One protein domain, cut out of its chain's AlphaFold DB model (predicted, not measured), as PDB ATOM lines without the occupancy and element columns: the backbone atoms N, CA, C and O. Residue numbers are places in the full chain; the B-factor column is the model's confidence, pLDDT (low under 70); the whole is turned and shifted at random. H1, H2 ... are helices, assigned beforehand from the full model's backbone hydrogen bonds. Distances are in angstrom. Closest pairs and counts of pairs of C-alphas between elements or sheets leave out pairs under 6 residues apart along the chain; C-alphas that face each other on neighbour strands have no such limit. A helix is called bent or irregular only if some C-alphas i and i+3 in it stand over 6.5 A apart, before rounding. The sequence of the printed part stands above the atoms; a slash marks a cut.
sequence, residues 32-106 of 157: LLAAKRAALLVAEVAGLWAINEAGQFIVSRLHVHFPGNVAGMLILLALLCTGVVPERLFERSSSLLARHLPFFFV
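This is residues 32 to 106 of the 157 residues of an uncharacterized protein of Deltaproteobacteria bacterium (UniProt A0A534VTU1). One long helix, H1, makes the longest axis, and two shorter helices, H2 and H3, cross it at separate places on the same side, H2 over its later part and H3 over its earlier part. The chain comes back from H2 to H3 through a short link, and beyond H3 residues 98 to 106, of which 101 to 106 belong to H4, stick out away from H1. The printed part has 75 residues with four named helices in the order H1, H2, H3, H4 and no named strand; the class is all helix. The whole is loose, with a radius of gyration of the C-alphas of 14.2 A, and flat, spanning 46 by 35 by 17 A.

Find C-alpha 32 at (30.322, -25.537, -2.977); from there H1, residues 32 to 62, runs 44.7 A to C-alpha 62 at (8.518, -20.041, 35.688). Next look at residues 68 to 81, which are H2, 19.9 A from first to last C-alpha. H3 follows as residues 88 to 99, 17.3 A long. It is irregular, but only just: C-alphas 89 and 92 are 7.0 A apart, and its line is a rough one. Last comes H4, residues 101 to 106, 9.3 A long, ending at C-alpha 106 at (28.681, 0.509, 17.210).

Start with H1 and look at its residues 51 to 60, with which alone it touches H2. The closest C-alphas there are those of Gln 56 and Gly 68, 4.2 A apart. The lines of H1 and H2 stand at a steep tilt of 65 degrees, and the two run opposite ways. Go back along H1 to residues 41 to 45, with which alone it touches H3, itself touching with residues 89 to 93 alone. Here the closest C-alphas are those of Leu 41 and Ser 93, 5.7 A apart, and the lines are about perpendicular, at 89 degrees. H2 and H3 are apart. H3 and H4 meet only through their link, and H4 is apart from H1 and from H2. In H1, H2 and H4 you find every O i to N i+4 pair within hydrogen-bond range; in H3 it is 6 of 8.

The two C-alphas farthest apart are those of Leu 32 and His 63, 46.3 A. Without residues 98 to 106, which stand free, the body of 66 residues spans 46 by 20 by 16 A. The printed part has no cut. The links from H1 to H2 and from H3 to H4 are tight, the one from H2 to H3 is short, and no link is long. Read the B-factor column for the confidence: the mean pLDDT of the printed part is 80.3, and it is under 70 at residues 32 to 35, residue 37, residues 63 to 65 and residues 84 to 89.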
ATOM      1  N   LEU A  32      31.332 -24.658  -3.574       62.53
ATOM      2  CA  LEU A  32      30.322 -25.537  -2.977       62.53
ATOM      3  C   LEU A  32      30.664 -25.882  -1.516       62.53
ATOM      4  O   LEU A  32      29.778 -25.932  -0.665       62.53
ATOM      5  N   LEU A  33      31.950 -26.071  -1.195       63.25
ATOM      6  CA  LEU A  33      32.407 -26.285   0.181       63.25
ATOM      7  C   LEU A  33      32.287 -25.010   1.030       63.25
ATOM      8  O   LEU A  33      31.933 -25.111   2.202       63.25
ATOM      9  N   ALA A  34      32.553 -23.827   0.463       63.06
ATOM     10  CA  ALA A  34      32.352 -22.541   1.132       63.06
ATOM     11  C   ALA A  34      30.869 -22.302   1.443       63.06
ATOM     12  O   ALA A  34      30.536 -21.977   2.581       63.06
ATOM     13  N   ALA A  35      29.976 -22.573   0.488       68.12
ATOM     14  CA  ALA A  35      28.531 -22.515   0.695       68.12
ATOM     15  C   ALA A  35      28.062 -23.522   1.759       68.12
ATOM     16  O   ALA A  35      27.300 -23.170   2.656       68.12
ATOM     17  N   LYS A  36      28.575 -24.760   1.734       70.12
ATOM     18  CA  LYS A  36      28.250 -25.787   2.737       70.12
ATOM     19  C   LYS A  36      28.745 -25.408   4.140       70.12
ATOM     20  O   LYS A  36      28.054 -25.665   5.119       70.12
ATOM     21  N   ARG A  37      29.917 -24.770   4.250       66.94
ATOM     22  CA  ARG A  37      30.463 -24.236   5.514       66.94
ATOM     23  C   ARG A  37      29.643 -23.059   6.036       66.94
ATOM     24  O   ARG A  37      29.383 -23.012   7.231       66.94
ATOM     25  N   ALA A  38      29.212 -22.155   5.158       71.44
ATOM     26  CA  ALA A  38      28.317 -21.060   5.517       71.44
ATOM     27  C   ALA A  38      26.952 -21.584   5.995       71.44
ATOM     28  O   ALA A  38      26.457 -21.137   7.020       71.44
ATOM     29  N   ALA A  39      26.388 -22.589   5.320       73.44
ATOM     30  CA  ALA A  39      25.148 -23.236   5.746       73.44
ATOM     31  C   ALA A  39      25.285 -23.928   7.114       73.44
ATOM     32  O   ALA A  39      24.387 -23.822   7.943       73.44
ATOM     33  N   LEU A  40      26.423 -24.584   7.373       74.00
ATOM     34  CA  LEU A  40      26.733 -25.153   8.687       74.00
ATOM     35  C   LEU A  40      26.819 -24.061   9.767       74.00
ATOM     36  O   LEU A  40      26.190 -24.217  10.801       74.00
ATOM     37  N   LEU A  41      27.486 -22.931   9.508       75.94
ATOM     38  CA  LEU A  41      27.545 -21.793  10.443       75.94
ATOM     39  C   LEU A  41      26.159 -21.216  10.749       75.94
ATOM     40  O   LEU A  41      25.826 -20.952  11.898       75.94
ATOM     41  N   VAL A  42      25.326 -21.030   9.724       82.56
ATOM     42  CA  VAL A  42      23.955 -20.541   9.915       82.56
ATOM     43  C   VAL A  42      23.142 -21.530  10.750       82.56
ATOM     44  O   VAL A  42      22.398 -21.104  11.629       82.56
ATOM     45  N   ALA A  43      23.309 -22.835  10.527       82.62
ATOM     46  CA  ALA A  43      22.645 -23.867  11.321       82.62
ATOM     47  C   ALA A  43      23.118 -23.879  12.786       82.62
ATOM     48  O   ALA A  43      22.297 -24.016  13.689       82.62
ATOM     49  N   GLU A  44      24.413 -23.688  13.036       83.38
ATOM     50  CA  GLU A  44      24.980 -23.563  14.383       83.38
ATOM     51  C   GLU A  44      24.425 -22.333  15.126       83.38
ATOM     52  O   GLU A  44      23.959 -22.444  16.263       83.38
ATOM     53  N   VAL A  45      24.402 -21.163  14.471       85.19
ATOM     54  CA  VAL A  45      23.820 -19.926  15.026       85.19
ATOM     55  C   VAL A  45      22.318 -20.083  15.270       85.19
ATOM     56  O   VAL A  45      21.818 -19.656  16.310       85.19
ATOM     57  N   ALA A  46      21.596 -20.735  14.356       86.50
ATOM     58  CA  ALA A  46      20.183 -21.053  14.541       86.50
ATOM     59  C   ALA A  46      19.962 -22.003  15.730       86.50
ATOM     60  O   ALA A  46      19.000 -21.830  16.473       86.50
ATOM     61  N   GLY A  47      20.873 -22.955  15.958       85.00
ATOM     62  CA  GLY A  47      20.868 -23.814  17.141       85.00
ATOM     63  C   GLY A  47      21.018 -23.020  18.442       85.00
ATOM     64  O   GLY A  47      20.225 -23.205  19.363       85.00
ATOM     65  N   LEU A  48      21.972 -22.082  18.503       86.06
ATOM     66  CA  LEU A  48      22.120 -21.171  19.649       86.06
ATOM     67  C   LEU A  48      20.863 -20.322  19.872       86.06
ATOM     68  O   LEU A  48      20.414 -20.160  21.006       86.06
ATOM     69  N   TRP A  49      20.272 -19.807  18.791       88.25
ATOM     70  CA  TRP A  49      19.046 -19.017  18.860       88.25
ATOM     71  C   TRP A  49      17.854 -19.837  19.373       88.25
ATOM     72  O   TRP A  49      17.134 -19.371  20.253       88.25
ATOM     73  N   ALA A  50      17.693 -21.077  18.905       88.38
ATOM     74  CA  ALA A  50      16.646 -21.984  19.365       88.38
ATOM     75  C   ALA A  50      16.777 -22.320  20.859       88.38
ATOM     76  O   ALA A  50      15.777 -22.347  21.576       88.38
ATOM     77  N   ILE A  51      18.002 -22.529  21.355       86.88
ATOM     78  CA  ILE A  51      18.255 -22.763  22.785       86.88
ATOM     79  C   ILE A  51      17.920 -21.514  23.608       86.88
ATOM     80  O   ILE A  51      17.318 -21.623  24.676       86.88
ATOM     81  N   ASN A  52      18.273 -20.325  23.113       89.31
ATOM     82  CA  ASN A  52      17.911 -19.075  23.771       89.31
ATOM     83  C   ASN A  52      16.386 -18.884  23.846       89.31
ATOM     84  O   ASN A  52      15.871 -18.568  24.916       89.31
ATOM     85  N   GLU A  53      15.663 -19.128  22.753       89.62
ATOM     86  CA  GLU A  53      14.193 -19.094  22.731       89.62
ATOM     87  C   GLU A  53      13.580 -20.113  23.698       89.62
ATOM     88  O   GLU A  53      12.675 -19.779  24.462       89.62
ATOM     89  N   ALA A  54      14.111 -21.337  23.751       87.00
ATOM     90  CA  ALA A  54      13.683 -22.330  24.732       87.00
ATOM     91  C   ALA A  54      13.905 -21.837  26.175       87.00
ATOM     92  O   ALA A  54      13.026 -21.991  27.025       87.00
ATOM     93  N   GLY A  55      15.040 -21.184  26.447       85.19
ATOM     94  CA  GLY A  55      15.328 -20.545  27.733       85.19
ATOM     95  C   GLY A  55      14.338 -19.434  28.090       85.19
ATOM     96  O   GLY A  55      13.839 -19.399  29.215       85.19
ATOM     97  N   GLN A  56      13.986 -18.573  27.132       86.81
ATOM     98  CA  GLN A  56      12.955 -17.539  27.299       86.81
ATOM     99  C   GLN A  56      11.574 -18.153  27.577       86.81
ATOM    100  O   GLN A  56      10.858 -17.712  28.481       86.81
ATOM    101  N   PHE A  57      11.207 -19.214  26.855       85.62
ATOM    102  CA  PHE A  57       9.948 -19.928  27.067       85.62
ATOM    103  C   PHE A  57       9.878 -20.569  28.461       85.62
ATOM    104  O   PHE A  57       8.854 -20.492  29.136       85.62
ATOM    105  N   ILE A  58      10.978 -21.149  28.939       82.81
ATOM    106  CA  ILE A  58      11.050 -21.731  30.284       82.81
ATOM    107  C   ILE A  58      10.927 -20.641  31.355       82.81
ATOM    108  O   ILE A  58      10.123 -20.780  32.275       82.81
ATOM    109  N   VAL A  59      11.668 -19.537  31.229       83.12
ATOM    110  CA  VAL A  59      11.646 -18.441  32.212       83.12
ATOM    111  C   VAL A  59      10.291 -17.744  32.268       83.12
ATOM    112  O   VAL A  59       9.796 -17.466  33.361       83.12
ATOM    113  N   SER A  60       9.654 -17.521  31.117       78.56
ATOM    114  CA  SER A  60       8.311 -16.929  31.057       78.56
ATOM    115  C   SER A  60       7.250 -17.814  31.719       78.56
ATOM    116  O   SER A  60       6.323 -17.295  32.335       78.56
ATOM    117  N   ARG A  61       7.400 -19.144  31.673       77.81
ATOM    118  CA  ARG A  61       6.527 -20.080  32.401       77.81
ATOM    119  C   ARG A  61       6.819 -20.128  33.899       77.81
ATOM    120  O   ARG A  61       5.889 -20.304  34.683       77.81
ATOM    121  N   LEU A  62       8.081 -19.966  34.293       72.62
ATOM    122  CA  LEU A  62       8.518 -20.041  35.688       72.62
ATOM    123  C   LEU A  62       8.372 -18.715  36.470       72.62
ATOM    124  O   LEU A  62       8.587 -18.724  37.676       72.62
ATOM    125  N   HIS A  63       7.993 -17.597  35.831       68.12
ATOM    126  CA  HIS A  63       7.877 -16.257  36.451       68.12
ATOM    127  C   HIS A  63       9.129 -15.810  37.231       68.12
ATOM    128  O   HIS A  63       9.053 -15.081  38.221       68.12
ATOM    129  N   VAL A  64      10.310 -16.240  36.795       68.00
ATOM    130  CA  VAL A  64      11.564 -15.876  37.460       68.00
ATOM    131  C   VAL A  64      12.087 -14.556  36.886       68.00
ATOM    132  O   VAL A  64      12.128 -14.381  35.674       68.00
ATOM    133  N   HIS A  65      12.543 -13.638  37.749       68.81
ATOM    134  CA  HIS A  65      13.066 -12.306  37.387       68.81
ATOM    135  C   HIS A  65      14.384 -12.308  36.579       68.81
ATOM    136  O   HIS A  65      14.989 -11.253  36.387       68.81
ATOM    137  N   PHE A  66      14.876 -13.465  36.129       74.50
ATOM    138  CA  PHE A  66      16.106 -13.523  35.346       74.50
ATOM    139  C   PHE A  66      15.823 -13.221  33.871       74.50
ATOM    140  O   PHE A  66      14.821 -13.684  33.331       74.50
ATOM    141  N   PRO A  67      16.709 -12.491  33.177       79.00
ATOM    142  CA  PRO A  67      16.619 -12.365  31.730       79.00
ATOM    143  C   PRO A  67      16.770 -13.754  31.093       79.00
ATOM    144  O   PRO A  67      17.733 -14.468  31.386       79.00
ATOM    145  N   GLY A  68      15.853 -14.144  30.202       81.38
ATOM    146  CA  GLY A  68      15.823 -15.508  29.652       81.38
ATOM    147  C   GLY A  68      17.092 -15.938  28.904       81.38
ATOM    148  O   GLY A  68      17.370 -17.131  28.820       81.38
ATOM    149  N   ASN A  69      17.934 -14.991  28.472       87.69
ATOM    150  CA  ASN A  69      19.243 -15.272  27.874       87.69
ATOM    151  C   ASN A  69      20.198 -15.990  28.849       87.69
ATOM    152  O   ASN A  69      20.974 -16.849  28.438       87.69
ATOM    153  N   VAL A  70      20.103 -15.701  30.154       89.06
ATOM    154  CA  VAL A  70      20.874 -16.409  31.193       89.06
ATOM    155  C   VAL A  70      20.382 -17.850  31.342       89.06
ATOM    156  O   VAL A  70      21.190 -18.764  31.479       89.06
ATOM    157  N   ALA A  71      19.071 -18.085  31.247       88.25
ATOM    158  CA  ALA A  71      18.532 -19.442  31.252       88.25
ATOM    159  C   ALA A  71      18.969 -20.233  30.012       88.25
ATOM    160  O   ALA A  71      19.359 -21.389  30.144       88.25
ATOM    161  N   GLY A  72      18.998 -19.603  28.832       87.44
ATOM    162  CA  GLY A  72      19.567 -20.199  27.619       87.44
ATOM    163  C   GLY A  72      21.026 -20.636  27.803       87.44
ATOM    164  O   GLY A  72      21.383 -21.749  27.422       87.44
ATOM    165  N   MET A  73      21.855 -19.813  28.462       88.19
ATOM    166  CA  MET A  73      23.239 -20.172  28.807       88.19
ATOM    167  C   MET A  73      23.321 -21.379  29.754       88.19
ATOM    168  O   MET A  73      24.146 -22.263  29.538       88.19
ATOM    169  N   LEU A  74      22.459 -21.451  30.776       88.62
ATOM    170  CA  LEU A  74      22.413 -22.588  31.705       88.62
ATOM    171  C   LEU A  74      21.940 -23.880  31.027       88.62
ATOM    172  O   LEU A  74      22.481 -24.949  31.299       88.62
ATOM    173  N   ILE A  75      20.960 -23.788  30.124       87.44
ATOM    174  CA  ILE A  75      20.490 -24.929  29.327       87.44
ATOM    175  C   ILE A  75      21.611 -25.421  28.422       87.44
ATOM    176  O   ILE A  75      21.876 -26.619  28.393       87.44
ATOM    177  N   LEU A  76      22.288 -24.509  27.719       86.00
ATOM    178  CA  LEU A  76      23.426 -24.854  26.874       86.00
ATOM    179  C   LEU A  76      24.521 -25.549  27.690       86.00
ATOM    180  O   LEU A  76      25.020 -26.586  27.263       86.00
ATOM    181  N   LEU A  77      24.838 -25.027  28.879       87.38
ATOM    182  CA  LEU A  77      25.790 -25.641  29.803       87.38
ATOM    183  C   LEU A  77      25.360 -27.061  30.197       87.38
ATOM    184  O   LEU A  77      26.164 -27.983  30.104       87.38
ATOM    185  N   ALA A  78      24.097 -27.261  30.582       86.69
ATOM    186  CA  ALA A  78      23.575 -28.583  30.923       86.69
ATOM    187  C   ALA A  78      23.651 -29.554  29.731       86.69
ATOM    188  O   ALA A  78      24.070 -30.701  29.887       86.69
ATOM    189  N   LEU A  79      23.308 -29.090  28.528       83.88
ATOM    190  CA  LEU A  79      23.374 -29.876  27.293       83.88
ATOM    191  C   LEU A  79      24.812 -30.285  26.948       83.88
ATOM    192  O   LEU A  79      25.041 -31.414  26.508       83.88
ATOM    193  N   LEU A  80      25.770 -29.390  27.206       82.69
ATOM    194  CA  LEU A  80      27.199 -29.640  27.039       82.69
ATOM    195  C   LEU A  80      27.709 -30.649  28.079       82.69
ATOM    196  O   LEU A  80      28.387 -31.605  27.714       82.69
ATOM    197  N   CYS A  81      27.302 -30.518  29.347       82.12
ATOM    198  CA  CYS A  81      27.611 -31.495  30.398       82.12
ATOM    199  C   CYS A  81      27.024 -32.887  30.113       82.12
ATOM    200  O   CYS A  81      27.618 -33.889  30.496       82.12
ATOM    201  N   THR A  82      25.874 -32.961  29.436       81.50
ATOM    202  CA  THR A  82      25.225 -34.234  29.071       81.50
ATOM    203  C   THR A  82      25.873 -34.880  27.832       81.50
ATOM    204  O   THR A  82      25.549 -36.011  27.486       81.50
ATOM    205  N   GLY A  83      26.783 -34.179  27.137       72.62
ATOM    206  CA  GLY A  83      27.492 -34.685  25.953       72.62
ATOM    207  C   GLY A  83      26.619 -34.856  24.703       72.62
ATOM    208  O   GLY A  83      27.077 -35.398  23.700       72.62
ATOM    209  N   VAL A  84      25.365 -34.392  24.746       69.69
ATOM    210  CA  VAL A  84      24.397 -34.521  23.643       69.69
ATOM    211  C   VAL A  84      24.763 -33.602  22.476       69.69
ATOM    212  O   VAL A  84      24.477 -33.927  21.324       69.69
ATOM    213  N   VAL A  85      25.420 -32.469  22.756       67.25
ATOM    214  CA  VAL A  85      25.845 -31.517  21.726       67.25
ATOM    215  C   VAL A  85      27.369 -31.474  21.623       67.25
ATOM    216  O   VAL A  85      28.028 -31.098  22.593       67.25
ATOM    217  N   PRO A  86      27.950 -31.813  20.456       66.12
ATOM    218  CA  PRO A  86      29.371 -31.632  20.204       66.12
ATOM    219  C   PRO A  86      29.758 -30.161  20.364       66.12
ATOM    220  O   PRO A  86      29.289 -29.305  19.624       66.12
ATOM    221  N   GLU A  87      30.687 -29.873  21.266       66.12
ATOM    222  CA  GLU A  87      31.324 -28.559  21.448       66.12
ATOM    223  C   GLU A  87      31.863 -27.957  20.131       66.12
ATOM    224  O   GLU A  87      31.795 -26.745  19.908       66.12
ATOM    225  N   ARG A  88      32.254 -28.816  19.180       65.75
ATOM    226  CA  ARG A  88      32.667 -28.435  17.817       65.75
ATOM    227  C   ARG A  88      31.582 -27.724  16.996       65.75
ATOM    228  O   ARG A  88      31.940 -27.016  16.059       65.75
ATOM    229  N   LEU A  89      30.293 -27.906  17.315       66.56
ATOM    230  CA  LEU A  89      29.183 -27.168  16.688       66.56
ATOM    231  C   LEU A  89      29.135 -25.701  17.131       66.56
ATOM    232  O   LEU A  89      28.454 -24.913  16.496       66.56
ATOM    233  N   PHE A  90      29.811 -25.293  18.205       72.25
ATOM    234  CA  PHE A  90      29.738 -23.903  18.668       72.25
ATOM    235  C   PHE A  90      31.045 -23.131  18.502       72.25
ATOM    236  O   PHE A  90      31.010 -21.902  18.445       72.25
ATOM    237  N   GLU A  91      32.192 -23.803  18.358       75.06
ATOM    238  CA  GLU A  91      33.500 -23.149  18.180       75.06
ATOM    239  C   GLU A  91      33.544 -22.185  16.990       75.06
ATOM    240  O   GLU A  91      34.054 -21.068  17.101       75.06
ATOM    241  N   ARG A  92      33.007 -22.591  15.833       73.31
ATOM    242  CA  ARG A  92      33.116 -21.773  14.618       73.31
ATOM    243  C   ARG A  92      32.212 -20.556  14.687       73.31
ATOM    244  O   ARG A  92      32.672 -19.442  14.444       73.31
ATOM    245  N   SER A  93      30.951 -20.765  15.049       75.88
ATOM    246  CA  SER A  93      29.980 -19.685  15.191       75.88
ATOM    247  C   SER A  93      30.346 -18.702  16.302       75.88
ATOM    248  O   SER A  93      30.278 -17.496  16.075       75.88
ATOM    249  N   SER A  94      30.812 -19.181  17.461       80.56
ATOM    250  CA  SER A  94      31.259 -18.309  18.559       80.56
ATOM    251  C   SER A  94      32.493 -17.488  18.186       80.56
ATOM    252  O   SER A  94      32.499 -16.283  18.419       80.56
ATOM    253  N   SER A  95      33.499 -18.092  17.543       82.69
ATOM    254  CA  SER A  95      34.692 -17.381  17.063       82.69
ATOM    255  C   SER A  95      34.339 -16.298  16.038       82.69
ATOM    256  O   SER A  95      34.828 -15.169  16.120       82.69
ATOM    257  N   LEU A  96      33.423 -16.603  15.112       84.12
ATOM    258  CA  LEU A  96      32.926 -15.652  14.120       84.12
ATOM    259  C   LEU A  96      32.197 -14.475  14.801       84.12
ATOM    260  O   LEU A  96      32.551 -13.316  14.581       84.12
ATOM    261  N   LEU A  97      31.206 -14.759  15.654       85.00
ATOM    262  CA  LEU A  97      30.409 -13.733  16.336       85.00
ATOM    263  C   LEU A  97      31.268 -12.873  17.264       85.00
ATOM    264  O   LEU A  97      31.137 -11.653  17.251       85.00
ATOM    265  N   ALA A  98      32.183 -13.489  18.015       84.94
ATOM    266  CA  ALA A  98      33.118 -12.784  18.885       84.94
ATOM    267  C   ALA A  98      34.043 -11.858  18.083       84.94
ATOM    268  O   ALA A  98      34.266 -10.713  18.473       84.94
ATOM    269  N   ARG A  99      34.523 -12.306  16.916       88.69
ATOM    270  CA  ARG A  99      35.359 -11.490  16.025       88.69
ATOM    271  C   ARG A  99      34.617 -10.276  15.459       88.69
ATOM    272  O   ARG A  99      35.245  -9.244  15.233       88.69
ATOM    273  N   HIS A 100      33.303 -10.374  15.256       88.12
ATOM    274  CA  HIS A 100      32.457  -9.256  14.821       88.12
ATOM    275  C   HIS A 100      31.681  -8.584  15.962       88.12
ATOM    276  O   HIS A 100      30.892  -7.678  15.708       88.12
ATOM    277  N   LEU A 101      31.946  -8.934  17.222       90.88
ATOM    278  CA  LEU A 101      31.350  -8.277  18.386       90.88
ATOM    279  C   LEU A 101      31.561  -6.747  18.395       90.88
ATOM    280  O   LEU A 101      30.597  -6.036  18.683       90.88
ATOM    281  N   PRO A 102      32.734  -6.207  17.982       91.56
ATOM    282  CA  PRO A 102      32.933  -4.765  17.804       91.56
ATOM    283  C   PRO A 102      31.867  -4.086  16.939       91.56
ATOM    284  O   PRO A 102      31.453  -2.972  17.245       91.56
ATOM    285  N   PHE A 103      31.377  -4.761  15.895       92.56
ATOM    286  CA  PHE A 103      30.336  -4.223  15.022       92.56
ATOM    287  C   PHE A 103      28.999  -4.060  15.756       92.56
ATOM    288  O   PHE A 103      28.331  -3.050  15.565       92.56
ATOM    289  N   PHE A 104      28.634  -4.986  16.650       88.75
ATOM    290  CA  PHE A 104      27.411  -4.879  17.458       88.75
ATOM    291  C   PHE A 104      27.485  -3.771  18.516       88.75
ATOM    292  O   PHE A 104      26.455  -3.211  18.891       88.75
ATOM    293  N   PHE A 105      28.686  -3.398  18.963       92.31
ATOM    294  CA  PHE A 105      28.859  -2.278  19.887       92.31
ATOM    295  C   PHE A 105      28.639  -0.913  19.228       92.31
ATOM    296  O   PHE A 105      28.243   0.021  19.922       92.31
ATOM    297  N   VAL A 106      28.839  -0.778  17.910       94.06
ATOM    298  CA  VAL A 106      28.681   0.509  17.210       94.06
ATOM    299  C   VAL A 106      27.237   1.038  17.288       94.06
ATOM    300  O   VAL A 106      27.067   2.156  17.772       94.06
TER     301      VAL A 106